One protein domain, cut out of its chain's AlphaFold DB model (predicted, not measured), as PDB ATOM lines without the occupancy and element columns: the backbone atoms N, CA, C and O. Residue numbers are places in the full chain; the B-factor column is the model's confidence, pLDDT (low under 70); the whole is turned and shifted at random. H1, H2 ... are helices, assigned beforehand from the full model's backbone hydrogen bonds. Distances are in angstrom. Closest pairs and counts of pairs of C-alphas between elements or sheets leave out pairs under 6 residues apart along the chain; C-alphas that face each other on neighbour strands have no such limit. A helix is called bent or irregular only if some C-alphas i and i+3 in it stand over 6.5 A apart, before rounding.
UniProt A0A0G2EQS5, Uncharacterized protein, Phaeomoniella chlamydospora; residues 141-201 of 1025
ATOM      1  N   LEU A 141     -45.412  25.682 -10.585       92.25
ATOM      2  CA  LEU A 141     -44.867  25.878 -11.926       92.25
ATOM      3  C   LEU A 141     -45.266  27.246 -12.517       92.25
ATOM      4  O   LEU A 141     -46.392  27.703 -12.318       92.25
ATOM      5  N   GLN A 142     -44.360  27.912 -13.246       91.31
ATOM      6  CA  GLN A 142     -44.643  29.235 -13.835       91.31
ATOM      7  C   GLN A 142     -45.631  29.126 -15.016       91.31
ATOM      8  O   GLN A 142     -45.397  28.284 -15.887       91.31
ATOM      9  N   PRO A 143     -46.681  29.976 -15.111       92.94
ATOM     10  CA  PRO A 143     -47.756  29.877 -16.113       92.94
ATOM     11  C   PRO A 143     -47.317  29.596 -17.557       92.94
ATOM     12  O   PRO A 143     -47.919  28.765 -18.231       92.94
ATOM     13  N   GLN A 144     -46.236  30.217 -18.032       94.25
ATOM     14  CA  GLN A 144     -45.764  30.052 -19.409       94.25
ATOM     15  C   GLN A 144     -45.232  28.644 -19.741       94.25
ATOM     16  O   GLN A 144     -45.125  28.304 -20.915       94.25
ATOM     17  N   TYR A 145     -44.940  27.801 -18.744       93.88
ATOM     18  CA  TYR A 145     -44.560  26.398 -18.959       93.88
ATOM     19  C   TYR A 145     -45.750  25.422 -18.879       93.88
ATOM     20  O   TYR A 145     -45.531  24.212 -18.896       93.88
ATOM     21  N   GLN A 146     -47.001  25.902 -18.799       92.44
ATOM     22  CA  GLN A 146     -48.189  25.041 -18.675       92.44
ATOM     23  C   GLN A 146     -48.332  24.087 -19.868       92.44
ATOM     24  O   GLN A 146     -48.506  22.881 -19.681       92.44
ATOM     25  N   GLN A 147     -48.156  24.607 -21.086       90.94
ATOM     26  CA  GLN A 147     -48.115  23.800 -22.306       90.94
ATOM     27  C   GLN A 147     -46.938  22.812 -22.284       90.94
ATOM     28  O   GLN A 147     -47.140  21.613 -22.467       90.94
ATOM     29  N   SER A 148     -45.727  23.271 -21.946       93.00
ATOM     30  CA  SER A 148     -44.542  22.405 -21.867       93.00
ATOM     31  C   SER A 148     -44.677  21.296 -20.816       93.00
ATOM     32  O   SER A 148     -44.140  20.207 -21.002       93.00
ATOM     33  N   PHE A 149     -45.397  21.526 -19.715       93.50
ATOM     34  CA  PHE A 149     -45.685  20.499 -18.709       93.50
ATOM     35  C   PHE A 149     -46.669  19.474 -19.256       93.50
ATOM     36  O   PHE A 149     -46.467  18.274 -19.056       93.50
ATOM     37  N   PHE A 150     -47.686  19.911 -19.999       92.06
ATOM     38  CA  PHE A 150     -48.552  18.958 -20.670       92.06
ATOM     39  C   PHE A 150     -47.767  18.114 -21.688       92.06
ATOM     40  O   PHE A 150     -47.770  16.892 -21.594       92.06
ATOM     41  N   GLU A 151     -47.011  18.738 -22.588       90.25
ATOM     42  CA  GLU A 151     -46.277  18.064 -23.669       90.25
ATOM     43  C   GLU A 151     -45.117  17.174 -23.187       90.25
ATOM     44  O   GLU A 151     -44.928  16.071 -23.695       90.25
ATOM     45  N   GLN A 152     -44.325  17.625 -22.205       92.38
ATOM     46  CA  GLN A 152     -43.067  16.966 -21.814       92.38
ATOM     47  C   GLN A 152     -43.162  16.127 -20.533       92.38
ATOM     48  O   GLN A 152     -42.206  15.413 -20.207       92.38
ATOM     49  N   ILE A 153     -44.260  16.242 -19.776       93.88
ATOM     50  CA  ILE A 153     -44.452  15.573 -18.479       93.88
ATOM     51  C   ILE A 153     -45.776  14.797 -18.448       93.88
ATOM     52  O   ILE A 153     -45.750  13.599 -18.168       93.88
ATOM     53  N   VAL A 154     -46.919  15.411 -18.779       92.44
ATOM     54  CA  VAL A 154     -48.221  14.714 -18.741       92.44
ATOM     55  C   VAL A 154     -48.381  13.754 -19.918       92.44
ATOM     56  O   VAL A 154     -48.668  12.583 -19.697       92.44
ATOM     57  N   TYR A 155     -48.152  14.191 -21.156       91.00
ATOM     58  CA  TYR A 155     -48.365  13.393 -22.368       91.00
ATOM     59  C   TYR A 155     -47.502  12.111 -22.421       91.00
ATOM     60  O   TYR A 155     -48.064  11.040 -22.669       91.00
ATOM     61  N   PRO A 156     -46.192  12.120 -22.085       87.38
ATOM     62  CA  PRO A 156     -45.399  10.888 -22.030       87.38
ATOM     63  C   PRO A 156     -45.807   9.980 -20.858       87.38
ATOM     64  O   PRO A 156     -45.639   8.763 -20.918       87.38
ATOM     65  N   HIS A 157     -46.384  10.548 -19.794       88.44
ATOM     66  CA  HIS A 157     -46.980   9.777 -18.705       88.44
ATOM     67  C   HIS A 157     -48.365   9.214 -19.089       88.44
ATOM     68  O   HIS A 157     -48.716   8.124 -18.641       88.44
ATOM     69  N   ARG A 158     -49.115   9.884 -19.981       85.56
ATOM     70  CA  ARG A 158     -50.443   9.468 -20.475       85.56
ATOM     71  C   ARG A 158     -50.419   8.156 -21.247       85.56
ATOM     72  O   ARG A 158     -51.401   7.415 -21.236       85.56
ATOM     73  N   GLN A 159     -49.277   7.823 -21.844       82.06
ATOM     74  CA  GLN A 159     -49.066   6.535 -22.501       82.06
ATOM     75  C   GLN A 159     -48.876   5.362 -21.518       82.06
ATOM     76  O   GLN A 159     -49.025   4.210 -21.917       82.06
ATOM     77  N   LYS A 160     -48.619   5.611 -20.224       88.50
ATOM     78  CA  LYS A 160     -48.457   4.547 -19.219       88.50
ATOM     79  C   LYS A 160     -49.814   3.999 -18.769       88.50
ATOM     80  O   LYS A 160     -50.683   4.747 -18.328       88.50
ATOM     81  N   THR A 161     -49.987   2.678 -18.781       69.31
ATOM     82  CA  THR A 161     -51.268   2.007 -18.466       69.31
ATOM     83  C   THR A 161     -51.850   2.394 -17.096       69.31
ATOM     84  O   THR A 161     -53.062   2.559 -16.958       69.31
ATOM     85  N   GLN A 162     -50.995   2.616 -16.091       78.31
ATOM     86  CA  GLN A 162     -51.397   3.033 -14.739       78.31
ATOM     87  C   GLN A 162     -52.073   4.417 -14.695       78.31
ATOM     88  O   GLN A 162     -52.963   4.632 -13.875       78.31
ATOM     89  N   HIS A 163     -51.716   5.334 -15.598       84.38
ATOM     90  CA  HIS A 163     -52.341   6.655 -15.705       84.38
ATOM     91  C   HIS A 163     -53.809   6.532 -16.122       84.38
ATOM     92  O   HIS A 163     -54.700   6.996 -15.409       84.38
ATOM     93  N   LYS A 164     -54.069   5.799 -17.215       80.94
ATOM     94  CA  LYS A 164     -55.424   5.532 -17.727       80.94
ATOM     95  C   LYS A 164     -56.297   4.830 -16.675       80.94
ATOM     96  O   LYS A 164     -57.474   5.150 -16.547       80.94
ATOM     97  N   LEU A 165     -55.727   3.922 -15.873       79.88
ATOM     98  CA  LEU A 165     -56.434   3.264 -14.763       79.88
ATOM     99  C   LEU A 165     -56.720   4.197 -13.572       79.88
ATOM    100  O   LEU A 165     -57.769   4.067 -12.944       79.88
ATOM    101  N   SER A 166     -55.823   5.135 -13.258       82.19
ATOM    102  CA  SER A 166     -56.037   6.135 -12.200       82.19
ATOM    103  C   SER A 166     -57.121   7.151 -12.572       82.19
ATOM    104  O   SER A 166     -57.928   7.517 -11.717       82.19
ATOM    105  N   LEU A 167     -57.187   7.545 -13.847       80.75
ATOM    106  CA  LEU A 167     -58.174   8.491 -14.382       80.75
ATOM    107  C   LEU A 167     -59.553   7.852 -14.564       80.75
ATOM    108  O   LEU A 167     -60.533   8.406 -14.078       80.75
ATOM    109  N   LYS A 168     -59.635   6.628 -15.113       78.50
ATOM    110  CA  LYS A 168     -60.897   5.860 -15.205       78.50
ATOM    111  C   LYS A 168     -61.584   5.613 -13.858       78.50
ATOM    112  O   LYS A 168     -62.771   5.312 -13.828       78.50
ATOM    113  N   ARG A 169     -60.856   5.711 -12.740       80.69
ATOM    114  CA  ARG A 169     -61.434   5.630 -11.389       80.69
ATOM    115  C   ARG A 169     -62.054   6.948 -10.920       80.69
ATOM    116  O   ARG A 169     -62.872   6.899 -10.012       80.69
ATOM    117  N   ASN A 170     -61.618   8.089 -11.461       80.62
ATOM    118  CA  ASN A 170     -61.983   9.461 -11.075       80.62
ATOM    119  C   ASN A 170     -62.165   9.683  -9.554       80.62
ATOM    120  O   ASN A 170     -63.066  10.384  -9.101       80.62
ATOM    121  N   THR A 171     -61.317   9.043  -8.743       88.25
ATOM    122  CA  THR A 171     -61.318   9.212  -7.284       88.25
ATOM    123  C   THR A 171     -60.206  10.157  -6.871       88.25
ATOM    124  O   THR A 171     -59.120  10.155  -7.454       88.25
ATOM    125  N   GLU A 172     -60.422  10.892  -5.783       80.00
ATOM    126  CA  GLU A 172     -59.389  11.731  -5.171       80.00
ATOM    127  C   GLU A 172     -58.120  10.918  -4.822       80.00
ATOM    128  O   GLU A 172     -57.004  11.417  -4.943       80.00
ATOM    129  N   ALA A 173     -58.274   9.633  -4.475       80.00
ATOM    130  CA  ALA A 173     -57.167   8.694  -4.286       80.00
ATOM    131  C   ALA A 173     -56.409   8.387  -5.594       80.00
ATOM    132  O   ALA A 173     -55.180   8.400  -5.595       80.00
ATOM    133  N   GLY A 174     -57.113   8.161  -6.710       83.75
ATOM    134  CA  GLY A 174     -56.501   7.992  -8.035       83.75
ATOM    135  C   GLY A 174     -55.717   9.231  -8.473       83.75
ATOM    136  O   GLY A 174     -54.567   9.113  -8.894       83.75
ATOM    137  N   ILE A 175     -56.291  10.423  -8.275       81.75
ATOM    138  CA  ILE A 175     -55.627  11.704  -8.555       81.75
ATOM    139  C   ILE A 175     -54.398  11.882  -7.650       81.75
ATOM    140  O   ILE A 175     -53.324  12.190  -8.153       81.75
ATOM    141  N   LYS A 176     -54.496  11.606  -6.339       85.38
ATOM    142  CA  LYS A 176     -53.355  11.648  -5.398       85.38
ATOM    143  C   LYS A 176     -52.222  10.690  -5.792       85.38
ATOM    144  O   LYS A 176     -51.056  11.059  -5.650       85.38
ATOM    145  N   THR A 177     -52.535   9.490  -6.280       87.25
ATOM    146  CA  THR A 177     -51.535   8.535  -6.789       87.25
ATOM    147  C   THR A 177     -50.878   9.058  -8.064       87.25
ATOM    148  O   THR A 177     -49.658   9.170  -8.108       87.25
ATOM    149  N   LEU A 178     -51.665   9.514  -9.042       86.44
ATOM    150  CA  LEU A 178     -51.154  10.125 -10.273       86.44
ATOM    151  C   LEU A 178     -50.268  11.357  -9.998       86.44
ATOM    152  O   LEU A 178     -49.198  11.486 -10.592       86.44
ATOM    153  N   THR A 179     -50.643  12.223  -9.048       87.38
ATOM    154  CA  THR A 179     -49.786  13.320  -8.570       87.38
ATOM    155  C   THR A 179     -48.451  12.777  -8.041       87.38
ATOM    156  O   THR A 179     -47.400  13.275  -8.440       87.38
ATOM    157  N   LYS A 180     -48.458  11.743  -7.184       88.62
ATOM    158  CA  LYS A 180     -47.228  11.124  -6.646       88.62
ATOM    159  C   LYS A 180     -46.349  10.502  -7.734       88.62
ATOM    160  O   LYS A 180     -45.130  10.639  -7.657       88.62
ATOM    161  N   ASP A 181     -46.932   9.867  -8.745       88.44
ATOM    162  CA  ASP A 181     -46.174   9.211  -9.815       88.44
ATOM    163  C   ASP A 181     -45.590  10.216 -10.821       88.44
ATOM    164  O   ASP A 181     -44.459  10.039 -11.277       88.44
ATOM    165  N   LEU A 182     -46.292  11.322 -11.105       89.31
ATOM    166  CA  LEU A 182     -45.734  12.468 -11.838       89.31
ATOM    167  C   LEU A 182     -44.576  13.116 -11.058       89.31
ATOM    168  O   LEU A 182     -43.510  13.359 -11.627       89.31
ATOM    169  N   ILE A 183     -44.748  13.320  -9.746       88.75
ATOM    170  CA  ILE A 183     -43.717  13.828  -8.825       88.75
ATOM    171  C   ILE A 183     -42.485  12.915  -8.801       88.75
ATOM    172  O   ILE A 183     -41.360  13.395  -8.930       88.75
ATOM    173  N   ARG A 184     -42.675  11.596  -8.688       87.75
ATOM    174  CA  ARG A 184     -41.585  10.610  -8.669       87.75
ATOM    175  C   ARG A 184     -40.851  10.535 -10.009       87.75
ATOM    176  O   ARG A 184     -39.626  10.453 -10.013       87.75
ATOM    177  N   ALA A 185     -41.572  10.566 -11.131       86.44
ATOM    178  CA  ALA A 185     -40.982  10.428 -12.463       86.44
ATOM    179  C   ALA A 185     -40.280  11.706 -12.960       86.44
ATOM    180  O   ALA A 185     -39.228  11.613 -13.590       86.44
ATOM    181  N   TYR A 186     -40.835  12.891 -12.679       90.75
ATOM    182  CA  TYR A 186     -40.379  14.156 -13.274       90.75
ATOM    183  C   TYR A 186     -39.938  15.215 -12.259       90.75
ATOM    184  O   TYR A 186     -39.452  16.273 -12.661       90.75
ATOM    185  N   GLY A 187     -40.008  14.939 -10.953       89.38
ATOM    186  CA  GLY A 187     -39.610  15.881  -9.904       89.38
ATOM    187  C   GLY A 187     -38.170  16.389 -10.031       89.38
ATOM    188  O   GLY A 187     -37.914  17.550  -9.742       89.38
ATOM    189  N   ARG A 188     -37.229  15.590 -10.560       86.31
ATOM    190  CA  ARG A 188     -35.855  16.060 -10.845       86.31
ATOM    191  C   ARG A 188     -35.759  17.039 -12.028       86.31
ATOM    192  O   ARG A 188     -34.817  17.822 -12.070       86.31
ATOM    193  N   ARG A 189     -36.713  17.014 -12.970       87.25
ATOM    194  CA  ARG A 189     -36.830  17.997 -14.066       87.25
ATOM    195  C   ARG A 189     -37.519  19.278 -13.580       87.25
ATOM    196  O   ARG A 189     -37.087  20.358 -13.954       87.25
ATOM    197  N   VAL A 190     -38.533  19.149 -12.718       89.88
ATOM    198  CA  VAL A 190     -39.299  20.275 -12.148       89.88
ATOM    199  C   VAL A 190     -38.526  21.024 -11.054       89.88
ATOM    200  O   VAL A 190     -38.465  22.246 -11.102       89.88
ATOM    201  N   TRP A 191     -37.892  20.322 -10.111       92.31
ATOM    202  CA  TRP A 191     -37.167  20.900  -8.964       92.31
ATOM    203  C   TRP A 191     -35.642  20.704  -9.023       92.31
ATOM    204  O   TRP A 191     -34.961  20.736  -7.999       92.31
ATOM    205  N   GLY A 192     -35.072  20.488 -10.211       91.31
ATOM    206  CA  GLY A 192     -33.617  20.534 -10.379       91.31
ATOM    207  C   GLY A 192     -33.067  21.937 -10.085       91.31
ATOM    208  O   GLY A 192     -33.721  22.929 -10.390       91.31
ATOM    209  N   ALA A 193     -31.842  22.050  -9.562       83.06
ATOM    210  CA  ALA A 193     -31.235  23.339  -9.172       83.06
ATOM    211  C   ALA A 193     -30.986  24.335 -10.335       83.06
ATOM    212  O   ALA A 193     -30.575  25.466 -10.106       83.06
ATOM    213  N   LYS A 194     -31.233  23.920 -11.586       86.62
ATOM    214  CA  LYS A 194     -31.227  24.769 -12.795       86.62
ATOM    215  C   LYS A 194     -32.593  24.788 -13.499       86.62
ATOM    216  O   LYS A 194     -32.678  25.012 -14.703       86.62
ATOM    217  N   SER A 195     -33.665  24.467 -12.776       87.88
ATOM    218  CA  SER A 195     -35.012  24.383 -13.331       87.88
ATOM    219  C   SER A 195     -35.614  25.768 -13.540       87.88
ATOM    220  O   SER A 195     -36.001  26.448 -12.592       87.88
ATOM    221  N   GLN A 196     -35.780  26.143 -14.808       91.25
ATOM    222  CA  GLN A 196     -36.552  27.321 -15.217       91.25
ATOM    223  C   GLN A 196     -38.046  27.249 -14.832       91.25
ATOM    224  O   GLN A 196     -38.748  28.251 -14.895       91.25
ATOM    225  N   TRP A 197     -38.542  26.070 -14.444       90.75
ATOM    226  CA  TRP A 197     -39.971  25.783 -14.335       90.75
ATOM    227  C   TRP A 197     -40.642  26.361 -13.078       90.75
ATOM    228  O   TRP A 197     -41.865  26.452 -13.056       90.75
ATOM    229  N   LEU A 198     -39.886  26.730 -12.034       88.00
ATOM    230  CA  LEU A 198     -40.421  27.112 -10.715       88.00
ATOM    231  C   LEU A 198     -40.649  28.615 -10.563       88.00
ATOM    232  O   LEU A 198     -39.759  29.409 -10.874       88.00
ATOM    233  N   ILE A 199     -41.792  29.013 -10.000       81.06
ATOM    234  CA  ILE A 199     -42.062  30.412  -9.627       81.06
ATOM    235  C   ILE A 199     -41.005  30.885  -8.618       81.06
ATOM    236  O   ILE A 199     -40.828  30.283  -7.564       81.06
ATOM    237  N   GLY A 200     -40.286  31.961  -8.957       74.81
ATOM    238  CA  GLY A 200     -39.237  32.532  -8.103       74.81
ATOM    239  C   GLY A 200     -37.918  31.747  -8.054       74.81
ATOM    240  O   GLY A 200     -37.117  31.993  -7.158       74.81
ATOM    241  N   GLY A 201     -37.673  30.816  -8.988       69.88
ATOM    242  CA  GLY A 201     -36.433  30.028  -9.031       69.88
ATOM    243  C   GLY A 201     -35.154  30.898  -9.013       69.88
ATOM    244  O   GLY A 201     -35.061  31.855  -9.789       69.88
TER     245      GLY A 201
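Overview. This is residues 141 to 201 of the 1025 residues of an uncharacterized protein of Phaeomoniella chlamydospora (UniProt A0A0G2EQS5). One long, kinked helix, H3, makes most of the length; the later residues of H1 cross its second half, and the short helix H2 folds back on its first residues as a helical hairpin. Past H3, residues 191 to 201, with no named element, fold back towards the first printed residues, while at the opposite end the turn of residues 168 to 173 sticks out. The printed part has 61 residues, with three named helices in the order H1, H2, H3 and no named strand, and its class is all helix. It is only just compact, close to loose, with a radius of gyration of the C-alphas of 12.4 A, and its elongated outline spans 35 by 19 by 18 A.

Arrangement. Start with H3, residues 172 to 190, the longest helix, which has a kink of 50 degrees near residue 184. Look next at H2, residues 161 to 168: it touches H3, and the closest C-alphas are those of Ser 166 and Gly 174, 4.6 A apart. The two form a helical hairpin at a steep tilt of 43 degrees, opposite ways; H3 touches H2 with residues 174 to 178 alone. Now turn to H1, residues 143 to 158, which has a kink of 32 degrees near residue 150. H1 touches H3 with residues 153 to 157 alone, and H3 touches H1 with residues 182 to 186 alone; their closest C-alphas, those of Ile 153 and Tyr 186, are 6.8 A apart. Their lines are about perpendicular at 71 degrees, only just past steep. H1 and H2 are close but not clearly touching: their closest C-alphas, those of His 157 and His 163, are 6.9 A apart. In H2 every O i to N i+4 pair is within hydrogen-bond range, against 7 of 12 in H1 and 13 of 15 in H3.

Along the chain. Find C-alpha 172 at (-59.389, 11.731, -5.171); from there H3 runs 22.9 A to C-alpha 190 at (-39.299, 20.275, -12.148). It is irregular, with C-alphas 185 and 188 7.8 A apart. Then find C-alpha 143 at (-47.756, 29.877, -16.113), where H1 begins its 21.0 A to C-alpha 158. H1 is irregular too, with C-alphas 144 and 147 7.3 A apart. H2 has eight residues, from Thr 161 to Lys 168.

Size, cuts and confidence. The C-alphas of Arg 169 and Lys 194, the two farthest apart, are 35.8 A from each other, while those of Leu 141 and Gly 201, the first and last printed, are 9.8 A apart. The printed part has no cut, and the links H1 to H2 and H2 to H3 are tight. Look in the B-factor column for the model's confidence: the mean pLDDT of the printed part is 86.6, and residues 161 and 201 are under 70.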